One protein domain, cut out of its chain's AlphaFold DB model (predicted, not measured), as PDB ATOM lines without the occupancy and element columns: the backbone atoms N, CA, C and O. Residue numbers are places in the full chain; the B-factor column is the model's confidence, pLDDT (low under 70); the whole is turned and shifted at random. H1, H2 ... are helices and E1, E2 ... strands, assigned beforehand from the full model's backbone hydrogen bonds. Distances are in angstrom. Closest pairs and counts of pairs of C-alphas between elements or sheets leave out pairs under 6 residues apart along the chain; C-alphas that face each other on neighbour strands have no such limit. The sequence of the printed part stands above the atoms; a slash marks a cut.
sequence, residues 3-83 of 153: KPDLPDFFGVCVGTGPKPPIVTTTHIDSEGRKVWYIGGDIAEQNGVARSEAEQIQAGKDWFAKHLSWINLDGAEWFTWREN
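This is residues 3 to 83 of the 153 residues of an uncharacterized protein of Verrucomicrobiales bacterium (UniProt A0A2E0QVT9). With little regular structure, the domain is a two-strand hairpin, E1 and E2, extended by loop beside E1, with helix H2 lying crosswise over it but apart from it. Short H1 leads from hairpin to H2, and residues 67 to 83 form a long tail with no named element. The printed part has 81 residues, only 32 in named elements, in the order E1, E2, H1, H2; the class is mixed. It is compact, radius of gyration of the C-alphas 12.6 A, spanning 33 by 24 by 20 A.

E1, residues 23 to 28, begins at C-alpha (100.319, 172.797, 39.677) and measures 17.0 A. E2 is residues 34 to 39, 16.2 A. H1 is residues 45 to 49. H2, residues 52 to 66, measures 21.3 A and ends at C-alpha (93.913, 168.397, 50.431).

Residues 11 to 12 pair antiparallel with residues 23 to 24 of E1. E1 and E2 form an antiparallel hairpin at 153 degrees; N 27 and O 35 are 2.8 A apart, within hydrogen-bond range. H1 and H2 are close but not clearly touching, closest at the C-alphas of Gly 47 and Gln 55, 6.1 A. Both helices have every O i to N i+4 pair within hydrogen-bond range. H2 is apart from E1 and E2.

The C-alphas farthest apart, Thr 16 and Glu 31, are 37.6 A apart. The printed part has no cut, its three links between named elements are tight, and no printed residue is under 70 in pLDDT.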
ATOM      1  N   LYS A   3     104.112 156.419  41.051       95.56
ATOM      2  CA  LYS A   3     103.432 155.162  41.408       95.56
ATOM      3  C   LYS A   3     102.642 154.644  40.184       95.56
ATOM      4  O   LYS A   3     102.067 155.467  39.471       95.56
ATOM      5  N   PRO A   4     102.607 153.326  39.891       94.75
ATOM      6  CA  PRO A   4     101.988 152.802  38.662       94.75
ATOM      7  C   PRO A   4     100.504 153.156  38.473       94.75
ATOM      8  O   PRO A   4     100.065 153.407  37.354       94.75
ATOM      9  N   ASP A   5      99.737 153.197  39.560       93.94
ATOM     10  CA  ASP A   5      98.275 153.316  39.574       93.94
ATOM     11  C   ASP A   5      97.772 154.740  39.884       93.94
ATOM     12  O   ASP A   5      96.598 154.914  40.215       93.94
ATOM     13  N   LEU A   6      98.621 155.775  39.779       95.88
ATOM     14  CA  LEU A   6      98.159 157.155  39.979       95.88
ATOM     15  C   LEU A   6      97.023 157.497  38.996       95.88
ATOM     16  O   LEU A   6      97.086 157.144  37.814       95.88
ATOM     17  N   PRO A   7      95.984 158.234  39.420       95.50
ATOM     18  CA  PRO A   7      95.070 158.821  38.457       95.50
ATOM     19  C   PRO A   7      95.791 159.900  37.640       95.50
ATOM     20  O   PRO A   7      96.815 160.458  38.048       95.50
ATOM     21  N   ASP A   8      95.258 160.195  36.460       97.19
ATOM     22  CA  ASP A   8      95.746 161.327  35.679       97.19
ATOM     23  C   ASP A   8      95.353 162.627  36.380       97.19
ATOM     24  O   ASP A   8      94.208 162.795  36.802       97.19
ATOM     25  N   PHE A   9      96.309 163.543  36.527       95.50
ATOM     26  CA  PHE A   9      96.110 164.787  37.248       95.50
ATOM     27  C   PHE A   9      96.809 165.956  36.549       95.50
ATOM     28  O   PHE A   9      97.966 166.285  36.812       95.50
ATOM     29  N   PHE A  10      96.054 166.617  35.674       96.81
ATOM     30  CA  PHE A  10      96.446 167.841  34.980       96.81
ATOM     31  C   PHE A  10      95.663 169.010  35.574       96.81
ATOM     32  O   PHE A  10      94.495 169.210  35.239       96.81
ATOM     33  N   GLY A  11      96.266 169.745  36.506       94.75
ATOM     34  CA  GLY A  11      95.517 170.691  37.326       94.75
ATOM     35  C   GLY A  11      96.327 171.878  37.813       94.75
ATOM     36  O   GLY A  11      97.513 171.778  38.114       94.75
ATOM     37  N   VAL A  12      95.644 173.013  37.930       95.56
ATOM     38  CA  VAL A  12      96.133 174.211  38.617       95.56
ATOM     39  C   VAL A  12      95.240 174.416  39.832       95.56
ATOM     40  O   VAL A  12      94.054 174.712  39.687       95.56
ATOM     41  N   CYS A  13      95.783 174.234  41.033       92.50
ATOM     42  CA  CYS A  13      95.019 174.450  42.255       92.50
ATOM     43  C   CYS A  13      94.886 175.949  42.532       92.50
ATOM     44  O   CYS A  13      95.869 176.691  42.493       92.50
ATOM     45  N   VAL A  14      93.670 176.393  42.849       90.69
ATOM     46  CA  VAL A  14      93.387 177.790  43.191       90.69
ATOM     47  C   VAL A  14      93.504 177.964  44.702       90.69
ATOM     48  O   VAL A  14      92.919 177.206  45.472       90.69
ATOM     49  N   GLY A  15      94.283 178.958  45.120       86.44
ATOM     50  CA  GLY A  15      94.421 179.366  46.515       86.44
ATOM     51  C   GLY A  15      94.078 180.841  46.693       86.44
ATOM     52  O   GLY A  15      93.677 181.519  45.752       86.44
ATOM     53  N   THR A  16      94.269 181.351  47.906       85.50
ATOM     54  CA  THR A  16      94.033 182.763  48.248       85.50
ATOM     55  C   THR A  16      95.211 183.683  47.909       85.50
ATOM     56  O   THR A  16      95.095 184.898  48.040       85.50
ATOM     57  N   GLY A  17      96.354 183.119  47.504       84.12
ATOM     58  CA  GLY A  17      97.572 183.856  47.163       84.12
ATOM     59  C   GLY A  17      97.707 184.185  45.669       84.12
ATOM     60  O   GLY A  17      96.948 183.679  44.844       84.12
ATOM     61  N   PRO A  18      98.724 184.985  45.292       84.00
ATOM     62  CA  PRO A  18      98.959 185.410  43.907       84.00
ATOM     63  C   PRO A  18      99.491 184.293  42.993       84.00
ATOM     64  O   PRO A  18      99.627 184.489  41.787       84.00
ATOM     65  N   LYS A  19      99.836 183.131  43.558       88.44
ATOM     66  CA  LYS A  19     100.356 181.965  42.842       88.44
ATOM     67  C   LYS A  19      99.524 180.730  43.196       88.44
ATOM     68  O   LYS A  19      99.101 180.601  44.348       88.44
ATOM     69  N   PRO A  20      99.324 179.801  42.248       93.62
ATOM     70  CA  PRO A  20      98.687 178.526  42.549       93.62
ATOM     71  C   PRO A  20      99.548 177.749  43.556       93.62
ATOM     72  O   PRO A  20     100.746 177.587  43.301       93.62
ATOM     73  N   PRO A  21      98.988 177.256  44.679       95.19
ATOM     74  CA  PRO A  21      99.761 176.515  45.677       95.19
ATOM     75  C   PRO A  21     100.482 175.306  45.078       95.19
ATOM     76  O   PRO A  21     101.653 175.070  45.371       95.19
ATOM     77  N   ILE A  22      99.778 174.589  44.196       96.12
ATOM     78  CA  ILE A  22     100.288 173.461  43.429       96.12
ATOM     79  C   ILE A  22      99.783 173.543  41.986       96.12
ATOM     80  O   ILE A  22      98.639 173.922  41.724       96.12
ATOM     81  N   VAL A  23     100.651 173.149  41.059       96.81
ATOM     82  CA  VAL A  23     100.319 172.797  39.677       96.81
ATOM     83  C   VAL A  23     100.800 171.375  39.441       96.81
ATOM     84  O   VAL A  23     101.943 171.067  39.774       96.81
ATOM     85  N   THR A  24      99.961 170.516  38.874       97.19
ATOM     86  CA  THR A  24     100.317 169.125  38.587       97.19
ATOM     87  C   THR A  24     100.150 168.790  37.116       97.19
ATOM     88  O   THR A  24      99.219 169.252  36.452       97.19
ATOM     89  N   THR A  25     101.031 167.926  36.628       97.44
ATOM     90  CA  THR A  25     100.888 167.226  35.351       97.44
ATOM     91  C   THR A  25     101.234 165.753  35.532       97.44
ATOM     92  O   THR A  25     102.149 165.412  36.288       97.44
ATOM     93  N   THR A  26     100.517 164.872  34.831       97.88
ATOM     94  CA  THR A  26     100.861 163.447  34.770       97.88
ATOM     95  C   THR A  26     101.759 163.167  33.575       97.88
ATOM     96  O   THR A  26     101.464 163.565  32.449       97.88
ATOM     97  N   HIS A  27     102.837 162.440  33.829       97.44
ATOM     98  CA  HIS A  27     103.759 161.916  32.830       97.44
ATOM     99  C   HIS A  27     103.928 160.407  33.014       97.44
ATOM    100  O   HIS A  27     103.492 159.843  34.020       97.44
ATOM    101  N   ILE A  28     104.565 159.766  32.040       97.00
ATOM    102  CA  ILE A  28     104.948 158.356  32.082       97.00
ATOM    103  C   ILE A  28     106.473 158.302  32.055       97.00
ATOM    104  O   ILE A  28     107.087 158.969  31.220       97.00
ATOM    105  N   ASP A  29     107.071 157.571  32.993       95.62
ATOM    106  CA  ASP A  29     108.515 157.335  32.998       95.62
ATOM    107  C   ASP A  29     108.917 156.231  32.006       95.62
ATOM    108  O   ASP A  29     108.075 155.567  31.395       95.62
ATOM    109  N   SER A  30     110.219 156.024  31.841       94.69
ATOM    110  CA  SER A  30     110.785 155.013  30.939       94.69
ATOM    111  C   SER A  30     110.411 153.564  31.286       94.69
ATOM    112  O   SER A  30     110.521 152.692  30.425       94.69
ATOM    113  N   GLU A  31     109.918 153.304  32.500       94.44
ATOM    114  CA  GLU A  31     109.413 152.000  32.948       94.44
ATOM    115  C   GLU A  31     107.880 151.878  32.836       94.44
ATOM    116  O   GLU A  31     107.300 150.867  33.231       94.44
ATOM    117  N   GLY A  32     107.194 152.888  32.290       95.12
ATOM    118  CA  GLY A  32     105.741 152.873  32.117       95.12
ATOM    119  C   GLY A  32     104.947 153.244  33.374       95.12
ATOM    120  O   GLY A  32     103.724 153.087  33.396       95.12
ATOM    121  N   ARG A  33     105.599 153.742  34.429       95.25
ATOM    122  CA  ARG A  33     104.949 154.177  35.672       95.25
ATOM    123  C   ARG A  33     104.484 155.619  35.544       95.25
ATOM    124  O   ARG A  33     105.143 156.458  34.931       95.25
ATOM    125  N   LYS A  34     103.370 155.938  36.199       97.50
ATOM    126  CA  LYS A  34     102.874 157.311  36.246       97.50
ATOM    127  C   LYS A  34     103.679 158.162  37.215       97.50
ATOM    128  O   LYS A  34     103.967 157.762  38.345       97.50
ATOM    129  N   VAL A  35     103.979 159.372  36.767       98.06
ATOM    130  CA  VAL A  35     104.692 160.403  37.512       98.06
ATOM    131  C   VAL A  35     103.795 161.621  37.618       98.06
ATOM    132  O   VAL A  35     103.366 162.169  36.607       98.06
ATOM    133  N   TRP A  36     103.544 162.082  38.838       97.75
ATOM    134  CA  TRP A  36     103.039 163.434  39.049       97.75
ATOM    135  C   TRP A  36     104.219 164.382  39.198       97.75
ATOM    136  O   TRP A  36     104.993 164.282  40.165       97.75
ATOM    137  N   TYR A  37     104.337 165.298  38.240       97.50
ATOM    138  CA  TYR A  37     105.266 166.415  38.302       97.50
ATOM    139  C   TYR A  37     104.562 167.615  38.932       97.50
ATOM    140  O   TYR A  37     103.461 167.982  38.527       97.50
ATOM    141  N   ILE A  38     105.164 168.158  39.990       97.44
ATOM    142  CA  ILE A  38     104.498 169.051  40.939       97.44
ATOM    143  C   ILE A  38     105.264 170.371  40.969       97.44
ATOM    144  O   ILE A  38     106.387 170.437  41.466       97.44
ATOM    145  N   GLY A  39     104.643 171.411  40.426       96.44
ATOM    146  CA  GLY A  39     105.100 172.793  40.485       96.44
ATOM    147  C   GLY A  39     104.124 173.672  41.267       96.44
ATOM    148  O   GLY A  39     103.361 173.191  42.102       96.44
ATOM    149  N   GLY A  40     104.116 174.969  40.965       95.56
ATOM    150  CA  GLY A  40     103.360 175.970  41.721       95.56
ATOM    151  C   GLY A  40     104.190 176.566  42.854       95.56
ATOM    152  O   GLY A  40     105.408 176.394  42.897       95.56
ATOM    153  N   ASP A  41     103.539 177.279  43.768       95.56
ATOM    154  CA  ASP A  41     104.216 178.010  44.843       95.56
ATOM    155  C   ASP A  41     105.041 177.097  45.767       95.56
ATOM    156  O   ASP A  41     106.094 177.501  46.259       95.56
ATOM    157  N   ILE A  42     104.639 175.827  45.919       96.56
ATOM    158  CA  ILE A  42     105.417 174.824  46.661       96.56
ATOM    159  C   ILE A  42     106.849 174.650  46.126       96.56
ATOM    160  O   ILE A  42     107.738 174.304  46.901       96.56
ATOM    161  N   ALA A  43     107.078 174.899  44.831       96.56
ATOM    162  CA  ALA A  43     108.360 174.740  44.143       96.56
ATOM    163  C   ALA A  43     109.114 176.070  43.931       96.56
ATOM    164  O   ALA A  43     110.149 176.096  43.268       96.56
ATOM    165  N   GLU A  44     108.604 177.181  44.467       94.12
ATOM    166  CA  GLU A  44     109.227 178.505  44.352       94.12
ATOM    167  C   GLU A  44     110.153 178.779  45.555       94.12
ATOM    168  O   GLU A  44     110.750 177.854  46.101       94.12
ATOM    169  N   GLN A  45     110.302 180.039  45.982       92.75
ATOM    170  CA  GLN A  45     111.294 180.480  46.973       92.75
ATOM    171  C   GLN A  45     111.355 179.591  48.228       92.75
ATOM    172  O   GLN A  45     112.438 179.175  48.631       92.75
ATOM    173  N   ASN A  46     110.201 179.250  48.812       94.06
ATOM    174  CA  ASN A  46     110.146 178.404  50.005       94.06
ATOM    175  C   ASN A  46     110.572 176.958  49.720       94.06
ATOM    176  O   ASN A  46     111.234 176.351  50.553       94.06
ATOM    177  N   GLY A  47     110.228 176.407  48.553       97.00
ATOM    178  CA  GLY A  47     110.699 175.083  48.144       97.00
ATOM    179  C   GLY A  47     112.200 175.063  47.862       97.00
ATOM    180  O   GLY A  47     112.896 174.139  48.270       97.00
ATOM    181  N   VAL A  48     112.723 176.127  47.247       96.94
ATOM    182  CA  VAL A  48     114.160 176.322  46.990       96.94
ATOM    183  C   VAL A  48     114.957 176.516  48.286       96.94
ATOM    184  O   VAL A  48     116.145 176.198  48.312       96.94
ATOM    185  N   ALA A  49     114.340 177.003  49.360       97.50
ATOM    186  CA  ALA A  49     114.992 177.138  50.663       97.50
ATOM    187  C   ALA A  49     115.037 175.825  51.468       97.50
ATOM    188  O   ALA A  49     115.879 175.690  52.351       97.50
ATOM    189  N   ARG A  50     114.156 174.858  51.172       98.25
ATOM    190  CA  ARG A  50     114.095 173.567  51.871       98.25
ATOM    191  C   ARG A  50     115.180 172.601  51.397       98.25
ATOM    192  O   ARG A  50     115.575 172.593  50.223       98.25
ATOM    193  N   SER A  51     115.608 171.734  52.310       98.38
ATOM    194  CA  SER A  51     116.296 170.492  51.955       98.38
ATOM    195  C   SER A  51     115.364 169.558  51.176       98.38
ATOM    196  O   SER A  51     114.140 169.714  51.183       98.38
ATOM    197  N   GLU A  52     115.934 168.555  50.511       97.81
ATOM    198  CA  GLU A  52     115.152 167.540  49.799       97.81
ATOM    199  C   GLU A  52     114.135 166.841  50.716       97.81
ATOM    200  O   GLU A  52     112.957 166.745  50.370       97.81
ATOM    201  N   ALA A  53     114.561 166.413  51.908       98.38
ATOM    202  CA  ALA A  53     113.694 165.717  52.855       98.38
ATOM    203  C   ALA A  53     112.520 166.596  53.318       98.38
ATOM    204  O   ALA A  53     111.373 166.148  53.331       98.38
ATOM    205  N   GLU A  54     112.785 167.865  53.639       98.56
ATOM    206  CA  GLU A  54     111.748 168.826  54.030       98.56
ATOM    207  C   GLU A  54     110.786 169.129  52.878       98.56
ATOM    208  O   GLU A  54     109.584 169.268  53.098       98.56
ATOM    209  N   GLN A  55     111.287 169.216  51.645       98.62
ATOM    210  CA  GLN A  55     110.450 169.465  50.473       98.62
ATOM    211  C   GLN A  55     109.556 168.262  50.145       98.62
ATOM    212  O   GLN A  55     108.379 168.442  49.824       98.62
ATOM    213  N   ILE A  56     110.076 167.037  50.273       98.25
ATOM    214  CA  ILE A  56     109.281 165.809  50.150       98.25
ATOM    215  C   ILE A  56     108.194 165.773  51.225       98.25
ATOM    216  O   ILE A  56     107.035 165.496  50.904       98.25
ATOM    217  N   GLN A  57     108.540 166.079  52.478       98.44
ATOM    218  CA  GLN A  57     107.570 166.087  53.569       98.44
ATOM    219  C   GLN A  57     106.483 167.146  53.347       98.44
ATOM    220  O   GLN A  57     105.302 166.830  53.454       98.44
ATOM    221  N   ALA A  58     106.855 168.359  52.924       98.31
ATOM    222  CA  ALA A  58     105.898 169.415  52.595       98.31
ATOM    223  C   ALA A  58     104.921 168.995  51.482       98.31
ATOM    224  O   ALA A  58     103.731 169.309  51.547       98.31
ATOM    225  N   GLY A  59     105.407 168.261  50.475       97.31
ATOM    226  CA  GLY A  59     104.561 167.654  49.451       97.31
ATOM    227  C   GLY A  59     103.578 166.647  50.048       97.31
ATOM    228  O   GLY A  59     102.372 166.778  49.847       97.31
ATOM    229  N   LYS A  60     104.068 165.673  50.825       97.50
ATOM    230  CA  LYS A  60     103.226 164.658  51.483       97.50
ATOM    231  C   LYS A  60     102.136 165.290  52.347       97.50
ATOM    232  O   LYS A  60     100.970 164.931  52.196       97.50
ATOM    233  N   ASP A  61     102.495 166.264  53.179       97.62
ATOM    234  CA  ASP A  61     101.560 166.962  54.065       97.62
ATOM    235  C   ASP A  61     100.483 167.710  53.273       97.62
ATOM    236  O   ASP A  61      99.303 167.675  53.631       97.62
ATOM    237  N   TRP A  62     100.861 168.360  52.165       96.69
ATOM    238  CA  TRP A  62      99.907 169.057  51.306       96.69
ATOM    239  C   TRP A  62      98.886 168.088  50.702       96.69
ATOM    240  O   TRP A  62      97.680 168.327  50.797       96.69
ATOM    241  N   PHE A  63      99.348 166.978  50.118       96.06
ATOM    242  CA  PHE A  63      98.458 165.990  49.503       96.06
ATOM    243  C   PHE A  63      97.591 165.281  50.548       96.06
ATOM    244  O   PHE A  63      96.392 165.131  50.324       96.06
ATOM    245  N   ALA A  64      98.140 164.931  51.712       96.38
ATOM    246  CA  ALA A  64      97.372 164.340  52.806       96.38
ATOM    247  C   ALA A  64      96.274 165.282  53.321       96.38
ATOM    248  O   ALA A  64      95.177 164.840  53.651       96.38
ATOM    249  N   LYS A  65      96.538 166.592  53.362       96.38
ATOM    250  CA  LYS A  65      95.556 167.594  53.791       96.38
ATOM    251  C   LYS A  65      94.454 167.833  52.759       96.38
ATOM    252  O   LYS A  65      93.304 168.040  53.140       96.38
ATOM    253  N   HIS A  66      94.806 167.883  51.475       94.56
ATOM    254  CA  HIS A  66      93.913 168.397  50.431       94.56
ATOM    255  C   HIS A  66      93.317 167.328  49.520       94.56
ATOM    256  O   HIS A  66      92.256 167.570  48.956       94.56
ATOM    257  N   LEU A  67      93.972 166.177  49.378       93.06
ATOM    258  CA  LEU A  67      93.601 165.084  48.478       93.06
ATOM    259  C   LEU A  67      93.671 163.731  49.210       93.06
ATOM    260  O   LEU A  67      94.132 162.736  48.655       93.06
ATOM    261  N   SER A  68      93.204 163.686  50.464       93.69
ATOM    262  CA  SER A  68      93.257 162.492  51.330       93.69
ATOM    263  C   SER A  68      92.509 161.275  50.779       93.69
ATOM    264  O   SER A  68      92.747 160.153  51.216       93.69
ATOM    265  N   TRP A  69      91.607 161.479  49.818       93.94
ATOM    266  CA  TRP A  69      90.888 160.404  49.136       93.94
ATOM    267  C   TRP A  69      91.738 159.657  48.099       93.94
ATOM    268  O   TRP A  69      91.282 158.652  47.555       93.94
ATOM    269  N   ILE A  70      92.950 160.129  47.793       93.75
ATOM    270  CA  ILE A  70      93.868 159.468  46.864       93.75
ATOM    271  C   ILE A  70      94.877 158.639  47.658       93.75
ATOM    272  O   ILE A  70      95.614 159.165  48.488       93.75
ATOM    273  N   ASN A  71      94.947 157.339  47.365       93.69
ATOM    274  CA  ASN A  71      95.907 156.446  48.002       93.69
ATOM    275  C   ASN A  71      97.327 156.641  47.436       93.69
ATOM    276  O   ASN A  71      97.658 156.141  46.353       93.69
ATOM    277  N   LEU A  72      98.169 157.323  48.211       95.19
ATOM    278  CA  LEU A  72      99.580 157.570  47.903       95.19
ATOM    279  C   LEU A  72     100.541 156.623  48.643       95.19
ATOM    280  O   LEU A  72     101.756 156.830  48.590       95.19
ATOM    281  N   ASP A  73     100.034 155.583  49.307       94.25
ATOM    282  CA  ASP A  73     100.874 154.591  49.978       94.25
ATOM    283  C   ASP A  73     101.781 153.884  48.967       94.25
ATOM    284  O   ASP A  73     101.364 153.512  47.867       94.25
ATOM    285  N   GLY A  74     103.055 153.723  49.332       94.31
ATOM    286  CA  GLY A  74     104.072 153.135  48.458       94.31
ATOM    287  C   GLY A  74     104.510 154.022  47.287       94.31
ATOM    288  O   GLY A  74     105.317 153.574  46.479       94.31
ATOM    289  N   ALA A  75     104.016 155.262  47.175       96.12
ATOM    290  CA  ALA A  75     104.515 156.194  46.169       96.12
ATOM    291  C   ALA A  75     105.961 156.607  46.470       96.12
ATOM    292  O   ALA A  75     106.319 156.923  47.609       96.12
ATOM    293  N   GLU A  76     106.777 156.677  45.425       96.44
ATOM    294  CA  GLU A  76     108.138 157.194  45.496       96.44
ATOM    295  C   GLU A  76     108.120 158.720  45.377       96.44
ATOM    296  O   GLU A  76     107.435 159.297  44.523       96.44
ATOM    297  N   TRP A  77     108.894 159.389  46.227       97.12
ATOM    298  CA  TRP A  77     109.009 160.843  46.253       97.12
ATOM    299  C   TRP A  77     110.456 161.244  46.022       97.12
ATOM    300  O   TRP A  77     111.357 160.697  46.644       97.12
ATOM    301  N   PHE A  78     110.645 162.209  45.136       95.75
ATOM    302  CA  PHE A  78     111.940 162.732  44.733       95.75
ATOM    303  C   PHE A  78     111.782 164.209  44.387       95.75
ATOM    304  O   PHE A  78     110.674 164.668  44.070       95.75
ATOM    305  N   THR A  79     112.886 164.943  44.459       96.44
ATOM    306  CA  THR A  79     112.944 166.363  44.105       96.44
ATOM    307  C   THR A  79     113.912 166.582  42.950       96.44
ATOM    308  O   THR A  79     114.832 165.800  42.743       96.44
ATOM    309  N   TRP A  80     113.696 167.646  42.180       94.62
ATOM    310  CA  TRP A  80     114.635 168.101  41.157       94.62
ATOM    311  C   TRP A  80     114.831 169.603  41.310       94.62
ATOM    312  O   TRP A  80     113.867 170.337  41.549       94.62
ATOM    313  N   ARG A  81     116.077 170.061  41.179       94.62
ATOM    314  CA  ARG A  81     116.424 171.482  41.196       94.62
ATOM    315  C   ARG A  81     116.845 171.911  39.806       94.62
ATOM    316  O   ARG A  81     117.782 171.358  39.251       94.62
ATOM    317  N   GLU A  82     116.186 172.943  39.300       92.38
ATOM    318  CA  GLU A  82     116.495 173.543  38.008       92.38
ATOM    319  C   GLU A  82     116.503 175.063  38.139       92.38
ATOM    320  O   GLU A  82     115.687 175.637  38.868       92.38
ATOM    321  N   ASN A  83     117.394 175.720  37.401       92.94
ATOM    322  CA  ASN A  83     117.393 177.170  37.294       92.94
ATOM    323  C   ASN A  83     116.605 177.587  36.057       92.94
ATOM    324  O   ASN A  83     116.879 177.145  34.944       92.94
TER     325      ASN A  83